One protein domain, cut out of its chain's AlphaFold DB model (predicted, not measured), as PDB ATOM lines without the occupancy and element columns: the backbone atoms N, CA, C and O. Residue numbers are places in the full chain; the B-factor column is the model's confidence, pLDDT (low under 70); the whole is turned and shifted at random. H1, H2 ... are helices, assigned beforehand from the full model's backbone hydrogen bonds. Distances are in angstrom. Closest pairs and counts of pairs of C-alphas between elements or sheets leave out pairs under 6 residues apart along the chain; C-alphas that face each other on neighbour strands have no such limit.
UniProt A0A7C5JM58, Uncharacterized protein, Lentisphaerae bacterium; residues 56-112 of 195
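This is residues 56 to 112 of the 195 residues of an uncharacterized protein of Lentisphaerae bacterium (UniProt A0A7C5JM58). What is the main picture? One long helix, H1, makes the length, and a shorter helix, H2, folds back beside its later part without touching it, in an open, uneven U. What else describes it? The printed part has 57 residues with two named helices, H1 then H2, no named strand, and is all helix. It is extended, a rod spanning 54 by 22 by 9 A, with a radius of gyration of the C-alphas of 16.0 A.

Where is H1? It holds residues 56 to 89, 50.6 A long, from C-alpha 56 at (124.789, 129.738, 171.614). Where is H2? It holds residues 95 to 112, 26.2 A long, ending with C-alpha 112 at (127.942, 119.140, 148.435).

Do the helices meet? H1 and H2 are apart, with no C-alpha of one within 8 A of the other. A tight link of 5 residues joins them. How are their backbones? Every O i to N i+4 pair is within hydrogen-bond range in H1, and 13 of 14 in H2.

How large is it? The C-alphas farthest apart, those of Trp 56 and Asp 92, are 53.6 A apart. Is it cut or uncertain? The printed part has no cut; pLDDT is under 70 at residues 56 to 57 and 87 to 112.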
ATOM      1  N   TRP A  56     125.060 131.109 171.202       58.91
ATOM      2  CA  TRP A  56     124.789 129.738 171.614       58.91
ATOM      3  C   TRP A  56     123.450 129.180 171.111       58.91
ATOM      4  O   TRP A  56     123.441 128.066 170.592       58.91
ATOM      5  N   TYR A  57     122.354 129.945 171.177       65.31
ATOM      6  CA  TYR A  57     121.047 129.508 170.672       65.31
ATOM      7  C   TYR A  57     121.091 129.267 169.156       65.31
ATOM      8  O   TYR A  57     120.625 128.237 168.667       65.31
ATOM      9  N   ASN A  58     121.772 130.149 168.417       72.88
ATOM     10  CA  ASN A  58     121.957 129.985 166.974       72.88
ATOM     11  C   ASN A  58     122.786 128.738 166.634       72.88
ATOM     12  O   ASN A  58     122.475 128.042 165.671       72.88
ATOM     13  N   ARG A  59     123.810 128.398 167.430       79.38
ATOM     14  CA  ARG A  59     124.638 127.207 167.174       79.38
ATOM     15  C   ARG A  59     123.849 125.906 167.339       79.38
ATOM     16  O   ARG A  59     124.026 124.986 166.540       79.38
ATOM     17  N   THR A  60     122.990 125.820 168.351       85.00
ATOM     18  CA  THR A  60     122.122 124.650 168.556       85.00
ATOM     19  C   THR A  60     121.088 124.536 167.439       85.00
ATOM     20  O   THR A  60     120.923 123.460 166.869       85.00
ATOM     21  N   LEU A  61     120.470 125.655 167.052       86.00
ATOM     22  CA  LEU A  61     119.477 125.690 165.981       86.00
ATOM     23  C   LEU A  61     120.070 125.290 164.618       86.00
ATOM     24  O   LEU A  61     119.450 124.521 163.890       86.00
ATOM     25  N   VAL A  62     121.301 125.714 164.310       89.69
ATOM     26  CA  VAL A  62     122.014 125.315 163.080       89.69
ATOM     27  C   VAL A  62     122.301 123.811 163.044       89.69
ATOM     28  O   VAL A  62     122.140 123.185 161.999       89.69
ATOM     29  N   ARG A  63     122.679 123.196 164.174       89.50
ATOM     30  CA  ARG A  63     122.891 121.738 164.234       89.50
ATOM     31  C   ARG A  63     121.599 120.966 164.009       89.50
ATOM     32  O   ARG A  63     121.599 120.009 163.244       89.50
ATOM     33  N   ILE A  64     120.511 121.396 164.648       93.44
ATOM     34  CA  ILE A  64     119.196 120.769 164.478       93.44
ATOM     35  C   ILE A  64     118.748 120.893 163.020       93.44
ATOM     36  O   ILE A  64     118.377 119.890 162.417       93.44
ATOM     37  N   ALA A  65     118.865 122.084 162.425       90.38
ATOM     38  CA  ALA A  65     118.549 122.299 161.017       90.38
ATOM     39  C   ALA A  65     119.384 121.392 160.096       90.38
ATOM     40  O   ALA A  65     118.829 120.770 159.195       90.38
ATOM     41  N   GLY A  66     120.686 121.245 160.364       94.12
ATOM     42  CA  GLY A  66     121.561 120.333 159.623       94.12
ATOM     43  C   GLY A  66     121.127 118.868 159.722       94.12
ATOM     44  O   GLY A  66     121.020 118.196 158.702       94.12
ATOM     45  N   VAL A  67     120.811 118.379 160.927       94.19
ATOM     46  CA  VAL A  67     120.337 116.997 161.134       94.19
ATOM     47  C   VAL A  67     119.010 116.754 160.413       94.19
ATOM     48  O   VAL A  67     118.863 115.742 159.731       94.19
ATOM     49  N   VAL A  68     118.061 117.688 160.507       93.81
ATOM     50  CA  VAL A  68     116.769 117.595 159.807       93.81
ATOM     51  C   VAL A  68     116.975 117.526 158.293       93.81
ATOM     52  O   VAL A  68     116.367 116.697 157.621       93.81
ATOM     53  N   LEU A  69     117.876 118.347 157.757       91.75
ATOM     54  CA  LEU A  69     118.171 118.396 156.327       91.75
ATOM     55  C   LEU A  69     118.827 117.089 155.837       91.75
ATOM     56  O   LEU A  69     118.459 116.574 154.780       91.75
ATOM     57  N   VAL A  70     119.709 116.485 156.642       92.62
ATOM     58  CA  VAL A  70     120.273 115.148 156.380       92.62
ATOM     59  C   VAL A  70     119.182 114.075 156.374       92.62
ATOM     60  O   VAL A  70     119.139 113.261 155.453       92.62
ATOM     61  N   LEU A  71     118.269 114.081 157.352       93.94
ATOM     62  CA  LEU A  71     117.164 113.116 157.410       93.94
ATOM     63  C   LEU A  71     116.255 113.205 156.176       93.94
ATOM     64  O   LEU A  71     115.856 112.171 155.639       93.94
ATOM     65  N   ILE A  72     115.981 114.417 155.682       93.44
ATOM     66  CA  ILE A  72     115.206 114.626 154.451       93.44
ATOM     67  C   ILE A  72     115.926 114.010 153.247       93.44
ATOM     68  O   ILE A  72     115.306 113.273 152.480       93.44
ATOM     69  N   PHE A  73     117.231 114.248 153.086       88.25
ATOM     70  CA  PHE A  73     117.991 113.657 151.979       88.25
ATOM     71  C   PHE A  73     118.042 112.129 152.041       88.25
ATOM     72  O   PHE A  73     117.894 111.474 151.006       88.25
ATOM     73  N   VAL A  74     118.197 111.555 153.237       94.75
ATOM     74  CA  VAL A  74     118.151 110.099 153.437       94.75
ATOM     75  C   VAL A  74     116.781 109.552 153.033       94.75
ATOM     76  O   VAL A  74     116.706 108.583 152.279       94.75
ATOM     77  N   PHE A  75     115.697 110.203 153.458       93.25
ATOM     78  CA  PHE A  75     114.336 109.795 153.116       93.25
ATOM     79  C   PHE A  75     114.066 109.856 151.605       93.25
ATOM     80  O   PHE A  75     113.555 108.895 151.027       93.25
ATOM     81  N   VAL A  76     114.482 110.936 150.935       91.56
ATOM     82  CA  VAL A  76     114.378 111.074 149.471       91.56
ATOM     83  C   VAL A  76     115.188 109.986 148.757       91.56
ATOM     84  O   VAL A  76     114.693 109.382 147.805       91.56
ATOM     85  N   GLY A  77     116.397 109.681 149.236       88.50
ATOM     86  CA  GLY A  77     117.226 108.601 148.697       88.50
ATOM     87  C   GLY A  77     116.554 107.229 148.794       88.50
ATOM     88  O   GLY A  77     116.557 106.474 147.819       88.50
ATOM     89  N   ILE A  78     115.916 106.929 149.930       91.44
ATOM     90  CA  ILE A  78     115.150 105.690 150.128       91.44
ATOM     91  C   ILE A  78     113.961 105.627 149.164       91.44
ATOM     92  O   ILE A  78     113.768 104.602 148.515       91.44
ATOM     93  N   ILE A  79     113.195 106.712 149.007       89.19
ATOM     94  CA  ILE A  79     112.062 106.756 148.065       89.19
ATOM     95  C   ILE A  79     112.531 106.465 146.639       89.19
ATOM     96  O   ILE A  79     111.946 105.628 145.950       89.19
ATOM     97  N   VAL A  80     113.611 107.114 146.199       86.31
ATOM     98  CA  VAL A  80     114.178 106.885 144.865       86.31
ATOM     99  C   VAL A  80     114.621 105.430 144.705       86.31
ATOM    100  O   VAL A  80     114.351 104.829 143.666       86.31
ATOM    101  N   LEU A  81     115.247 104.834 145.725       88.06
ATOM    102  CA  LEU A  81     115.642 103.424 145.713       88.06
ATOM    103  C   LEU A  81     114.425 102.496 145.580       88.06
ATOM    104  O   LEU A  81     114.434 101.584 144.754       88.06
ATOM    105  N   VAL A  82     113.362 102.748 146.345       87.62
ATOM    106  CA  VAL A  82     112.115 101.971 146.289       87.62
ATOM    107  C   VAL A  82     111.490 102.060 144.898       87.62
ATOM    108  O   VAL A  82     111.135 101.031 144.325       87.62
ATOM    109  N   ILE A  83     111.430 103.258 144.310       83.75
ATOM    110  CA  ILE A  83     110.944 103.457 142.938       83.75
ATOM    111  C   ILE A  83     111.820 102.689 141.943       83.75
ATOM    112  O   ILE A  83     111.299 102.012 141.063       83.75
ATOM    113  N   GLN A  84     113.149 102.715 142.092       77.69
ATOM    114  CA  GLN A  84     114.047 101.949 141.222       77.69
ATOM    115  C   GLN A  84     113.830 100.435 141.321       77.69
ATOM    116  O   GLN A  84     113.944  99.756 140.300       77.69
ATOM    117  N   ILE A  85     113.524  99.911 142.513       79.88
ATOM    118  CA  ILE A  85     113.232  98.488 142.737       79.88
ATOM    119  C   ILE A  85     111.886  98.116 142.109       79.88
ATOM    120  O   ILE A  85     111.814  97.130 141.376       79.88
ATOM    121  N   ARG A  86     110.841  98.927 142.319       77.50
ATOM    122  CA  ARG A  86     109.528  98.732 141.682       77.50
ATOM    123  C   ARG A  86     109.651  98.761 140.154       77.50
ATOM    124  O   ARG A  86     109.225  97.822 139.492       77.50
ATOM    125  N   ASN A  87     110.388  99.735 139.621       68.06
ATOM    126  CA  ASN A  87     110.641  99.884 138.186       68.06
ATOM    127  C   ASN A  87     111.624  98.840 137.618       68.06
ATOM    128  O   ASN A  87     111.756  98.723 136.403       68.06
ATOM    129  N   ARG A  88     112.375  98.107 138.457       66.62
ATOM    130  CA  ARG A  88     113.203  96.970 138.013       66.62
ATOM    131  C   ARG A  88     112.336  95.741 137.753       66.62
ATOM    132  O   ARG A  88     112.650  94.977 136.846       66.62
ATOM    133  N   ASN A  89     111.265  95.577 138.523       68.31
ATOM    134  CA  ASN A  89     110.353  94.445 138.395       68.31
ATOM    135  C   ASN A  89     109.391  94.605 137.209       68.31
ATOM    136  O   ASN A  89     108.948  93.607 136.659       68.31
ATOM    137  N   GLU A  90     109.112  95.843 136.794       65.12
ATOM    138  CA  GLU A  90     108.218  96.147 135.668       65.12
ATOM    139  C   GLU A  90     108.905  96.158 134.294       65.12
ATOM    140  O   GLU A  90     108.236  96.456 133.319       65.12
ATOM    141  N   GLY A  91     110.198  95.808 134.207       63.47
ATOM    142  CA  GLY A  91     110.890  95.476 132.955       63.47
ATOM    143  C   GLY A  91     110.549  96.371 131.757       63.47
ATOM    144  O   GLY A  91     109.683  96.015 130.973       63.47
ATOM    145  N   ASP A  92     111.321  97.447 131.575       63.28
ATOM    146  CA  ASP A  92     111.404  98.242 130.333       63.28
ATOM    147  C   ASP A  92     110.617  99.567 130.275       63.28
ATOM    148  O   ASP A  92     109.744  99.791 129.441       63.28
ATOM    149  N   ILE A  93     111.022 100.533 131.110       57.69
ATOM    150  CA  ILE A  93     110.738 101.948 130.840       57.69
ATOM    151  C   ILE A  93     112.056 102.729 130.861       57.69
ATOM    152  O   ILE A  93     112.538 103.207 131.886       57.69
ATOM    153  N   ASN A  94     112.657 102.812 129.675       61.31
ATOM    154  CA  ASN A  94     113.560 103.874 129.239       61.31
ATOM    155  C   ASN A  94     114.788 104.137 130.138       61.31
ATOM    156  O   ASN A  94     114.908 105.145 130.844       61.31
ATOM    157  N   LEU A  95     115.784 103.258 130.001       61.06
ATOM    158  CA  LEU A  95     117.138 103.372 130.561       61.06
ATOM    159  C   LEU A  95     117.764 104.780 130.398       61.06
ATOM    160  O   LEU A  95     118.552 105.207 131.242       61.06
ATOM    161  N   LYS A  96     117.365 105.538 129.366       55.09
ATOM    162  CA  LYS A  96     117.807 106.920 129.116       55.09
ATOM    163  C   LYS A  96     117.456 107.893 130.246       55.09
ATOM    164  O   LYS A  96     118.275 108.745 130.574       55.09
ATOM    165  N   GLN A  97     116.294 107.756 130.884       56.19
ATOM    166  CA  GLN A  97     115.891 108.646 131.983       56.19
ATOM    167  C   GLN A  97     116.581 108.254 133.302       56.19
ATOM    168  O   GLN A  97     116.943 109.114 134.106       56.19
ATOM    169  N   LYS A  98     116.875 106.956 133.466       56.47
ATOM    170  CA  LYS A  98     117.630 106.377 134.594       56.47
ATOM    171  C   LYS A  98     119.049 106.953 134.705       56.47
ATOM    172  O   LYS A  98     119.506 107.250 135.808       56.47
ATOM    173  N   VAL A  99     119.721 107.172 133.571       60.56
ATOM    174  CA  VAL A  99     121.074 107.758 133.526       60.56
ATOM    175  C   VAL A  99     121.063 109.244 133.898       60.56
ATOM    176  O   VAL A  99     121.955 109.692 134.612       60.56
ATOM    177  N   VAL A 100     120.038 110.004 133.492       61.25
ATOM    178  CA  VAL A 100     119.941 111.442 133.806       61.25
ATOM    179  C   VAL A 100     119.681 111.668 135.299       61.25
ATOM    180  O   VAL A 100     120.383 112.460 135.923       61.25
ATOM    181  N   VAL A 101     118.754 110.922 135.910       61.56
ATOM    182  CA  VAL A 101     118.467 111.046 137.354       61.56
ATOM    183  C   VAL A 101     119.661 110.587 138.200       61.56
ATOM    184  O   VAL A 101     120.033 111.261 139.161       61.56
ATOM    185  N   SER A 102     120.331 109.496 137.807       58.31
ATOM    186  CA  SER A 102     121.569 109.057 138.466       58.31
ATOM    187  C   SER A 102     122.731 110.043 138.269       58.31
ATOM    188  O   SER A 102     123.590 110.145 139.145       58.31
ATOM    189  N   GLY A 103     122.777 110.759 137.141       60.12
ATOM    190  CA  GLY A 103     123.797 111.764 136.835       60.12
ATOM    191  C   GLY A 103     123.643 113.037 137.666       60.12
ATOM    192  O   GLY A 103     124.618 113.492 138.264       60.12
ATOM    193  N   VAL A 104     122.419 113.563 137.782       62.97
ATOM    194  CA  VAL A 104     122.122 114.760 138.592       62.97
ATOM    195  C   VAL A 104     122.394 114.492 140.075       62.97
ATOM    196  O   VAL A 104     123.060 115.291 140.728       62.97
ATOM    197  N   PHE A 105     121.998 113.324 140.595       58.69
ATOM    198  CA  PHE A 105     122.255 112.960 141.993       58.69
ATOM    199  C   PHE A 105     123.759 112.832 142.307       58.69
ATOM    200  O   PHE A 105     124.227 113.270 143.363       58.69
ATOM    201  N   ARG A 106     124.546 112.283 141.371       58.16
ATOM    202  CA  ARG A 106     126.004 112.147 141.518       58.16
ATOM    203  C   ARG A 106     126.732 113.494 141.408       58.16
ATOM    204  O   ARG A 106     127.711 113.694 142.120       58.16
ATOM    205  N   PHE A 107     126.258 114.415 140.565       55.81
ATOM    206  CA  PHE A 107     126.850 115.749 140.410       55.81
ATOM    207  C   PHE A 107     126.555 116.655 141.616       55.81
ATOM    208  O   PHE A 107     127.476 117.252 142.169       55.81
ATOM    209  N   SER A 108     125.310 116.673 142.107       57.56
ATOM    210  CA  SER A 108     124.937 117.441 143.305       57.56
ATOM    211  C   SER A 108     125.632 116.933 144.570       57.56
ATOM    212  O   SER A 108     126.028 117.734 145.412       57.56
ATOM    213  N   SER A 109     125.860 115.620 144.683       54.47
ATOM    214  CA  SER A 109     126.635 115.055 145.797       54.47
ATOM    215  C   SER A 109     128.106 115.477 145.752       54.47
ATOM    216  O   SER A 109     128.706 115.685 146.800       54.47
ATOM    217  N   ARG A 110     128.697 115.625 144.557       57.09
ATOM    218  CA  ARG A 110     130.104 116.028 144.411       57.09
ATOM    219  C   ARG A 110     130.323 117.476 144.852       57.09
ATOM    220  O   ARG A 110     131.258 117.715 145.602       57.09
ATOM    221  N   HIS A 111     129.418 118.386 144.487       57.44
ATOM    222  CA  HIS A 111     129.459 119.776 144.954       57.44
ATOM    223  C   HIS A 111     129.150 119.913 146.448       57.44
ATOM    224  O   HIS A 111     129.836 120.651 147.141       57.44
ATOM    225  N   LEU A 112     128.200 119.139 146.989       53.78
ATOM    226  CA  LEU A 112     127.942 119.140 148.435       53.78
ATOM    227  C   LEU A 112     129.127 118.604 149.245       53.78
ATOM    228  O   LEU A 112     129.364 119.074 150.354       53.78
TER     229      LEU A 112